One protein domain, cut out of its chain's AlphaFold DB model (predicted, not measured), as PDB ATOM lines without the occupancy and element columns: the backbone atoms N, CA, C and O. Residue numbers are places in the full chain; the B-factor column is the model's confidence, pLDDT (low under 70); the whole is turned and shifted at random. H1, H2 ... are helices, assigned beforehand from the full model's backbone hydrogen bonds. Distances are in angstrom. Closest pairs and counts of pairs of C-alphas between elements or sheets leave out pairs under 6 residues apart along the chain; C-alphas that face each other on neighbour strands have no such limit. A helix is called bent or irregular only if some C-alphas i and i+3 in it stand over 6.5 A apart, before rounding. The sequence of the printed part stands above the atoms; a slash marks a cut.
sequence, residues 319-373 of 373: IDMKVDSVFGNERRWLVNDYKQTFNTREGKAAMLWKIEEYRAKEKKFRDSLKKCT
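This is residues 319 to 373 of the 373 residues of an uncharacterized protein of Chryseobacterium sp. 3008163 (UniProt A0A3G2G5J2). A long helical hairpin: the straight helix H2 makes the length of a rod, and the bent helix H1 folds back beside it, its arm H1b running along H2 and its shorter arm H1a turned aside near the far end. The printed part has 55 residues, with two named helices, H1 then H2, and no named strand. The class is all helix. The whole is loose, with a radius of gyration of the C-alphas of 13.3 A and spans of 44 by 16 by 9 A.

Find C-alpha 345 at (3.752, -42.802, 0.211); from there H2, residues 345 to 372, runs 41.9 A to C-alpha 372 at (22.719, -60.825, 32.953). H1, residues 319 to 341, begins at C-alpha 319 at (14.642, -53.527, 32.663). By its hydrogen bonds it was assigned as one helix, but it is bent: C-alphas 326 and 329 are 7.5 A apart. Its arm H1a holds residues 319 to 326 and its arm H1b residues 329 to 341, 18.4 A long.

Start at H2, where residues 347 to 355 alone touch H1b; the closest C-alphas are those of Thr 341 and Gly 347, 5.2 A apart. H1b and H2 form a helical hairpin and run opposite ways at a shallow tilt of 15 degrees. Farther along H2, residues 362 to 370 alone touch H1a, and the closest C-alphas, those of Val 323 and Arg 366, are 6.9 A apart. H1a and H2 run opposite ways at a steep tilt of 54 degrees. The two arms stand at a steep tilt of 69 degrees, only just short of about perpendicular. In H1a and H1b every O i to N i+4 pair is within hydrogen-bond range; in H2, 23 of 24 are.

Look at Thr 344 and Thr 373 for the two C-alphas farthest apart, 43.6 A. The link from H1 to H2 is tight, with 3 residues. The printed part has no cut, and residue 373 is the chain's last. The mean pLDDT of the printed part is 83.5; residue 345 and residues 372 to 373 are under 70.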
ATOM      1  N   ILE A 319      14.218 -53.315  34.050       76.56
ATOM      2  CA  ILE A 319      14.642 -53.527  32.663       76.56
ATOM      3  C   ILE A 319      14.036 -52.444  31.762       76.56
ATOM      4  O   ILE A 319      14.758 -51.871  30.950       76.56
ATOM      5  N   ASP A 320      12.756 -52.113  31.935       79.75
ATOM      6  CA  ASP A 320      12.073 -51.087  31.136       79.75
ATOM      7  C   ASP A 320      12.635 -49.678  31.410       79.75
ATOM      8  O   ASP A 320      12.818 -48.906  30.472       79.75
ATOM      9  N   MET A 321      13.044 -49.368  32.651       81.38
ATOM     10  CA  MET A 321      13.776 -48.125  32.971       81.38
ATOM     11  C   MET A 321      15.114 -48.023  32.240       81.38
ATOM     12  O   MET A 321      15.477 -46.960  31.730       81.38
ATOM     13  N   LYS A 322      15.864 -49.127  32.173       86.31
ATOM     14  CA  LYS A 322      17.172 -49.147  31.511       86.31
ATOM     15  C   LYS A 322      17.040 -49.102  29.990       86.31
ATOM     16  O   LYS A 322      17.841 -48.439  29.336       86.31
ATOM     17  N   VAL A 323      16.020 -49.757  29.437       86.19
ATOM     18  CA  VAL A 323      15.671 -49.661  28.013       86.19
ATOM     19  C   VAL A 323      15.274 -48.227  27.658       86.19
ATOM     20  O   VAL A 323      15.794 -47.690  26.683       86.19
ATOM     21  N   ASP A 324      14.436 -47.570  28.463       82.69
ATOM     22  CA  ASP A 324      13.995 -46.200  28.175       82.69
ATOM     23  C   ASP A 324      15.122 -45.162  28.308       82.69
ATOM     24  O   ASP A 324      15.202 -44.224  27.518       82.69
ATOM     25  N   SER A 325      16.059 -45.361  29.239       88.00
ATOM     26  CA  SER A 325      17.263 -44.521  29.363       88.00
ATOM     27  C   SER A 325      18.140 -44.551  28.101       88.00
ATOM     28  O   SER A 325      18.655 -43.519  27.673       88.00
ATOM     29  N   VAL A 326      18.275 -45.720  27.462       88.56
ATOM     30  CA  VAL A 326      19.129 -45.900  26.275       88.56
ATOM     31  C   VAL A 326      18.394 -45.543  24.979       88.56
ATOM     32  O   VAL A 326      18.949 -44.855  24.126       88.56
ATOM     33  N   PHE A 327      17.141 -45.975  24.829       90.38
ATOM     34  CA  PHE A 327      16.392 -45.883  23.569       90.38
ATOM     35  C   PHE A 327      15.299 -44.806  23.558       90.38
ATOM     36  O   PHE A 327      14.643 -44.604  22.531       90.38
ATOM     37  N   GLY A 328      15.080 -44.092  24.665       86.44
ATOM     38  CA  GLY A 328      14.004 -43.106  24.788       86.44
ATOM     39  C   GLY A 328      14.148 -41.917  23.835       86.44
ATOM     40  O   GLY A 328      13.153 -41.455  23.274       86.44
ATOM     41  N   ASN A 329      15.376 -41.449  23.594       86.62
ATOM     42  CA  ASN A 329      15.636 -40.342  22.666       86.62
ATOM     43  C   ASN A 329      15.387 -40.746  21.204       86.62
ATOM     44  O   ASN A 329      14.714 -40.020  20.475       86.62
ATOM     45  N   GLU A 330      15.858 -41.929  20.801       88.12
ATOM     46  CA  GLU A 330      15.659 -42.474  19.449       88.12
ATOM     47  C   GLU A 330      14.170 -42.735  19.169       88.12
ATOM     48  O   GLU A 330      13.661 -42.388  18.102       88.12
ATOM     49  N   ARG A 331      13.425 -43.213  20.175       89.44
ATOM     50  CA  ARG A 331      11.965 -43.378  20.112       89.44
ATOM     51  C   ARG A 331      11.233 -42.063  19.861       89.44
ATOM     52  O   ARG A 331      10.360 -41.999  18.998       89.44
ATOM     53  N   ARG A 332      11.569 -41.007  20.613       87.50
ATOM     54  CA  ARG A 332      10.948 -39.680  20.439       87.50
ATOM     55  C   ARG A 332      11.260 -39.099  19.064       87.50
ATOM     56  O   ARG A 332      10.371 -38.525  18.440       87.50
ATOM     57  N   TRP A 333      12.490 -39.286  18.584       88.88
ATOM     58  CA  TRP A 333      12.890 -38.863  17.244       88.88
ATOM     59  C   TRP A 333      12.095 -39.596  16.156       88.88
ATOM     60  O   TRP A 333      11.489 -38.932  15.319       88.88
ATOM     61  N   LEU A 334      11.981 -40.929  16.228       88.06
ATOM     62  CA  LEU A 334      11.197 -41.732  15.276       88.06
ATOM     63  C   LEU A 334       9.715 -41.345  15.249       88.06
ATOM     64  O   LEU A 334       9.116 -41.291  14.180       88.06
ATOM     65  N   VAL A 335       9.118 -41.052  16.408       85.31
ATOM     66  CA  VAL A 335       7.720 -40.595  16.492       85.31
ATOM     67  C   VAL A 335       7.543 -39.228  15.830       85.31
ATOM     68  O   VAL A 335       6.532 -38.999  15.164       85.31
ATOM     69  N   ASN A 336       8.503 -38.318  15.996       86.38
ATOM     70  CA  ASN A 336       8.450 -37.004  15.364       86.38
ATOM     71  C   ASN A 336       8.666 -37.097  13.842       86.38
ATOM     72  O   ASN A 336       7.882 -36.533  13.082       86.38
ATOM     73  N   ASP A 337       9.655 -37.879  13.401       84.88
ATOM     74  CA  ASP A 337       9.945 -38.138  11.981       84.88
ATOM     75  C   ASP A 337       8.746 -38.823  11.294       84.88
ATOM     76  O   ASP A 337       8.336 -38.446  10.197       84.88
ATOM     77  N   TYR A 338       8.073 -39.749  11.992       84.25
ATOM     78  CA  TYR A 338       6.855 -40.403  11.503       84.25
ATOM     79  C   TYR A 338       5.716 -39.408  11.289       84.25
ATOM     80  O   TYR A 338       5.078 -39.425  10.241       84.25
ATOM     81  N   LYS A 339       5.474 -38.509  12.251       83.25
ATOM     82  CA  LYS A 339       4.429 -37.480  12.137       83.25
ATOM     83  C   LYS A 339       4.673 -36.533  10.960       83.25
ATOM     84  O   LYS A 339       3.712 -36.119  10.320       83.25
ATOM     85  N   GLN A 340       5.931 -36.213  10.665       82.44
ATOM     86  CA  GLN A 340       6.292 -35.315   9.565       82.44
ATOM     87  C   GLN A 340       6.193 -35.995   8.191       82.44
ATOM     88  O   GLN A 340       5.764 -35.374   7.221       82.44
ATOM     89  N   THR A 341       6.545 -37.279   8.100       77.12
ATOM     90  CA  THR A 341       6.634 -38.019   6.826       77.12
ATOM     91  C   THR A 341       5.383 -38.837   6.483       77.12
ATOM     92  O   THR A 341       5.279 -39.363   5.371       77.12
ATOM     93  N   PHE A 342       4.393 -38.912   7.387       73.31
ATOM     94  CA  PHE A 342       3.165 -39.706   7.220       73.31
ATOM     95  C   PHE A 342       2.336 -39.338   5.978       73.31
ATOM     96  O   PHE A 342       1.570 -40.166   5.486       73.31
ATOM     97  N   ASN A 343       2.486 -38.132   5.430       72.38
ATOM     98  CA  ASN A 343       1.684 -37.681   4.290       72.38
ATOM     99  C   ASN A 343       2.206 -38.168   2.923       72.38
ATOM    100  O   ASN A 343       1.484 -38.062   1.933       72.38
ATOM    101  N   THR A 344       3.400 -38.772   2.853       76.75
ATOM    102  CA  THR A 344       4.028 -39.193   1.586       76.75
ATOM    103  C   THR A 344       4.155 -40.718   1.509       76.75
ATOM    104  O   THR A 344       4.628 -41.363   2.443       76.75
ATOM    105  N   ARG A 345       3.757 -41.332   0.383       68.81
ATOM    106  CA  ARG A 345       3.752 -42.802   0.211       68.81
ATOM    107  C   ARG A 345       5.152 -43.425   0.305       68.81
ATOM    108  O   ARG A 345       5.298 -44.485   0.905       68.81
ATOM    109  N   GLU A 346       6.170 -42.743  -0.218       71.12
ATOM    110  CA  GLU A 346       7.580 -43.153  -0.116       71.12
ATOM    111  C   GLU A 346       8.134 -42.976   1.308       71.12
ATOM    112  O   GLU A 346       8.849 -43.842   1.811       71.12
ATOM    113  N   GLY A 347       7.710 -41.916   2.010       72.25
ATOM    114  CA  GLY A 347       8.055 -41.675   3.415       72.25
ATOM    115  C   GLY A 347       7.553 -42.781   4.345       72.25
ATOM    116  O   GLY A 347       8.286 -43.228   5.225       72.25
ATOM    117  N   LYS A 348       6.347 -43.317   4.100       74.69
ATOM    118  CA  LYS A 348       5.791 -44.432   4.889       74.69
ATOM    119  C   LYS A 348       6.650 -45.697   4.822       74.69
ATOM    120  O   LYS A 348       6.884 -46.312   5.857       74.69
ATOM    121  N   ALA A 349       7.125 -46.079   3.636       80.19
ATOM    122  CA  ALA A 349       7.938 -47.286   3.467       80.19
ATOM    123  C   ALA A 349       9.316 -47.148   4.137       80.19
ATOM    124  O   ALA A 349       9.746 -48.050   4.856       80.19
ATOM    125  N   ALA A 350       9.967 -45.989   3.980       80.19
ATOM    126  CA  ALA A 350      11.241 -45.700   4.636       80.19
ATOM    127  C   ALA A 350      11.117 -45.669   6.171       80.19
ATOM    128  O   ALA A 350      12.003 -46.152   6.880       80.19
ATOM    129  N   MET A 351      10.002 -45.152   6.701       85.06
ATOM    130  CA  MET A 351       9.750 -45.127   8.144       85.06
ATOM    131  C   MET A 351       9.460 -46.504   8.734       85.06
ATOM    132  O   MET A 351       9.896 -46.783   9.849       85.06
ATOM    133  N   LEU A 352       8.756 -47.377   8.010       84.38
ATOM    134  CA  LEU A 352       8.486 -48.737   8.480       84.38
ATOM    135  C   LEU A 352       9.783 -49.524   8.695       84.38
ATOM    136  O   LEU A 352       9.948 -50.130   9.752       84.38
ATOM    137  N   TRP A 353      10.731 -49.426   7.760       86.00
ATOM    138  CA  TRP A 353      12.040 -50.066   7.899       86.00
ATOM    139  C   TRP A 353      12.815 -49.544   9.122       86.00
ATOM    140  O   TRP A 353      13.300 -50.339   9.927       86.00
ATOM    141  N   LYS A 354      12.848 -48.219   9.338       88.44
ATOM    142  CA  LYS A 354      13.482 -47.611  10.526       88.44
ATOM    143  C   LYS A 354      12.836 -48.073  11.844       88.44
ATOM    144  O   LYS A 354      13.532 -48.305  12.830       88.44
ATOM    145  N   ILE A 355      11.506 -48.213  11.875       88.38
ATOM    146  CA  ILE A 355      10.765 -48.688  13.057       88.38
ATOM    147  C   ILE A 355      11.075 -50.164  13.343       88.38
ATOM    148  O   ILE A 355      11.239 -50.544  14.504       88.38
ATOM    149  N   GLU A 356      11.156 -51.004  12.312       89.44
ATOM    150  CA  GLU A 356      11.520 -52.416  12.460       89.44
ATOM    151  C   GLU A 356      12.964 -52.592  12.936       89.44
ATOM    152  O   GLU A 356      13.215 -53.383  13.851       89.44
ATOM    153  N   GLU A 357      13.897 -51.807  12.394       92.00
ATOM    154  CA  GLU A 357      15.295 -51.801  12.828       92.00
ATOM    155  C   GLU A 357      15.417 -51.412  14.312       92.00
ATOM    156  O   GLU A 357      16.089 -52.097  15.090       92.00
ATOM    157  N   TYR A 358      14.710 -50.357  14.731       91.50
ATOM    158  CA  TYR A 358      14.643 -49.932  16.130       91.50
ATOM    159  C   TYR A 358      14.096 -51.040  17.043       91.50
ATOM    160  O   TYR A 358      14.719 -51.381  18.050       91.50
ATOM    161  N   ARG A 359      12.979 -51.677  16.663       89.31
ATOM    162  CA  ARG A 359      12.388 -52.788  17.434       89.31
ATOM    163  C   ARG A 359      13.341 -53.975  17.564       89.31
ATOM    164  O   ARG A 359      13.383 -54.616  18.616       89.31
ATOM    165  N   ALA A 360      14.113 -54.278  16.521       92.19
ATOM    166  CA  ALA A 360      15.109 -55.343  16.559       92.19
ATOM    167  C   ALA A 360      16.256 -55.020  17.536       92.19
ATOM    168  O   ALA A 360      16.661 -55.894  18.313       92.19
ATOM    169  N   LYS A 361      16.743 -53.771  17.548       92.31
ATOM    170  CA  LYS A 361      17.771 -53.294  18.492       92.31
ATOM    171  C   LYS A 361      17.274 -53.332  19.939       92.31
ATOM    172  O   LYS A 361      17.959 -53.894  20.796       92.31
ATOM    173  N   GLU A 362      16.071 -52.819  20.191       91.25
ATOM    174  CA  GLU A 362      15.445 -52.804  21.519       91.25
ATOM    175  C   GLU A 362      15.265 -54.228  22.064       91.25
ATOM    176  O   GLU A 362      15.666 -54.526  23.192       91.25
ATOM    177  N   LYS A 363      14.742 -55.149  21.242       90.69
ATOM    178  CA  LYS A 363      14.556 -56.554  21.629       90.69
ATOM    179  C   LYS A 363      15.885 -57.238  21.953       90.69
ATOM    180  O   LYS A 363      15.996 -57.874  22.999       90.69
ATOM    181  N   LYS A 364      16.907 -57.064  21.108       92.25
ATOM    182  CA  LYS A 364      18.242 -57.647  21.325       92.25
ATOM    183  C   LYS A 364      18.871 -57.158  22.635       92.25
ATOM    184  O   LYS A 364      19.456 -57.957  23.363       92.25
ATOM    185  N   PHE A 365      18.724 -55.871  22.948       90.06
ATOM    186  CA  PHE A 365      19.221 -55.287  24.193       90.06
ATOM    187  C   PHE A 365      18.428 -55.756  25.420       90.06
ATOM    188  O   PHE A 365      19.003 -56.102  26.456       90.06
ATOM    189  N   ARG A 366      17.101 -55.842  25.308       88.19
ATOM    190  CA  ARG A 366      16.248 -56.376  26.376       88.19
ATOM    191  C   ARG A 366      16.592 -57.833  26.687       88.19
ATOM    192  O   ARG A 366      16.689 -58.202  27.855       88.19
ATOM    193  N   ASP A 367      16.835 -58.640  25.658       88.38
ATOM    194  CA  ASP A 367      17.227 -60.040  25.805       88.38
ATOM    195  C   ASP A 367      18.644 -60.190  26.386       88.38
ATOM    196  O   ASP A 367      18.888 -61.131  27.140       88.38
ATOM    197  N   SER A 368      19.571 -59.259  26.117       86.94
ATOM    198  CA  SER A 368      20.881 -59.254  26.785       86.94
ATOM    199  C   SER A 368      20.780 -58.893  28.265       86.94
ATOM    200  O   SER A 368      21.450 -59.509  29.084       86.94
ATOM    201  N   LEU A 369      19.906 -57.947  28.629       84.38
ATOM    202  CA  LEU A 369      19.690 -57.579  30.032       84.38
ATOM    203  C   LEU A 369      19.074 -58.731  30.832       84.38
ATOM    204  O   LEU A 369      19.519 -58.987  31.945       84.38
ATOM    205  N   LYS A 370      18.127 -59.468  30.239       82.75
ATOM    206  CA  LYS A 370      17.523 -60.665  30.849       82.75
ATOM    207  C   LYS A 370      18.500 -61.824  31.056       82.75
ATOM    208  O   LYS A 370      18.213 -62.691  31.863       82.75
ATOM    209  N   LYS A 371      19.602 -61.880  30.301       77.62
ATOM    210  CA  LYS A 371      20.645 -62.911  30.454       77.62
ATOM    211  C   LYS A 371      21.687 -62.564  31.524       77.62
ATOM    212  O   LYS A 371      22.457 -63.439  31.899       77.62
ATOM    213  N   CYS A 372      21.753 -61.303  31.957       58.41
ATOM    214  CA  CYS A 372      22.719 -60.825  32.953       58.41
ATOM    215  C   CYS A 372      22.140 -60.714  34.375       58.41
ATOM    216  O   CYS A 372      22.910 -60.544  35.316       58.41
ATOM    217  N   THR A 373      20.815 -60.775  34.516       52.00
ATOM    218  CA  THR A 373      20.075 -60.981  35.774       52.00
ATOM    219  C   THR A 373      19.739 -62.445  35.940       52.00
ATOM    220  O   THR A 373      19.855 -62.942  37.078       52.00
TER     221      THR A 373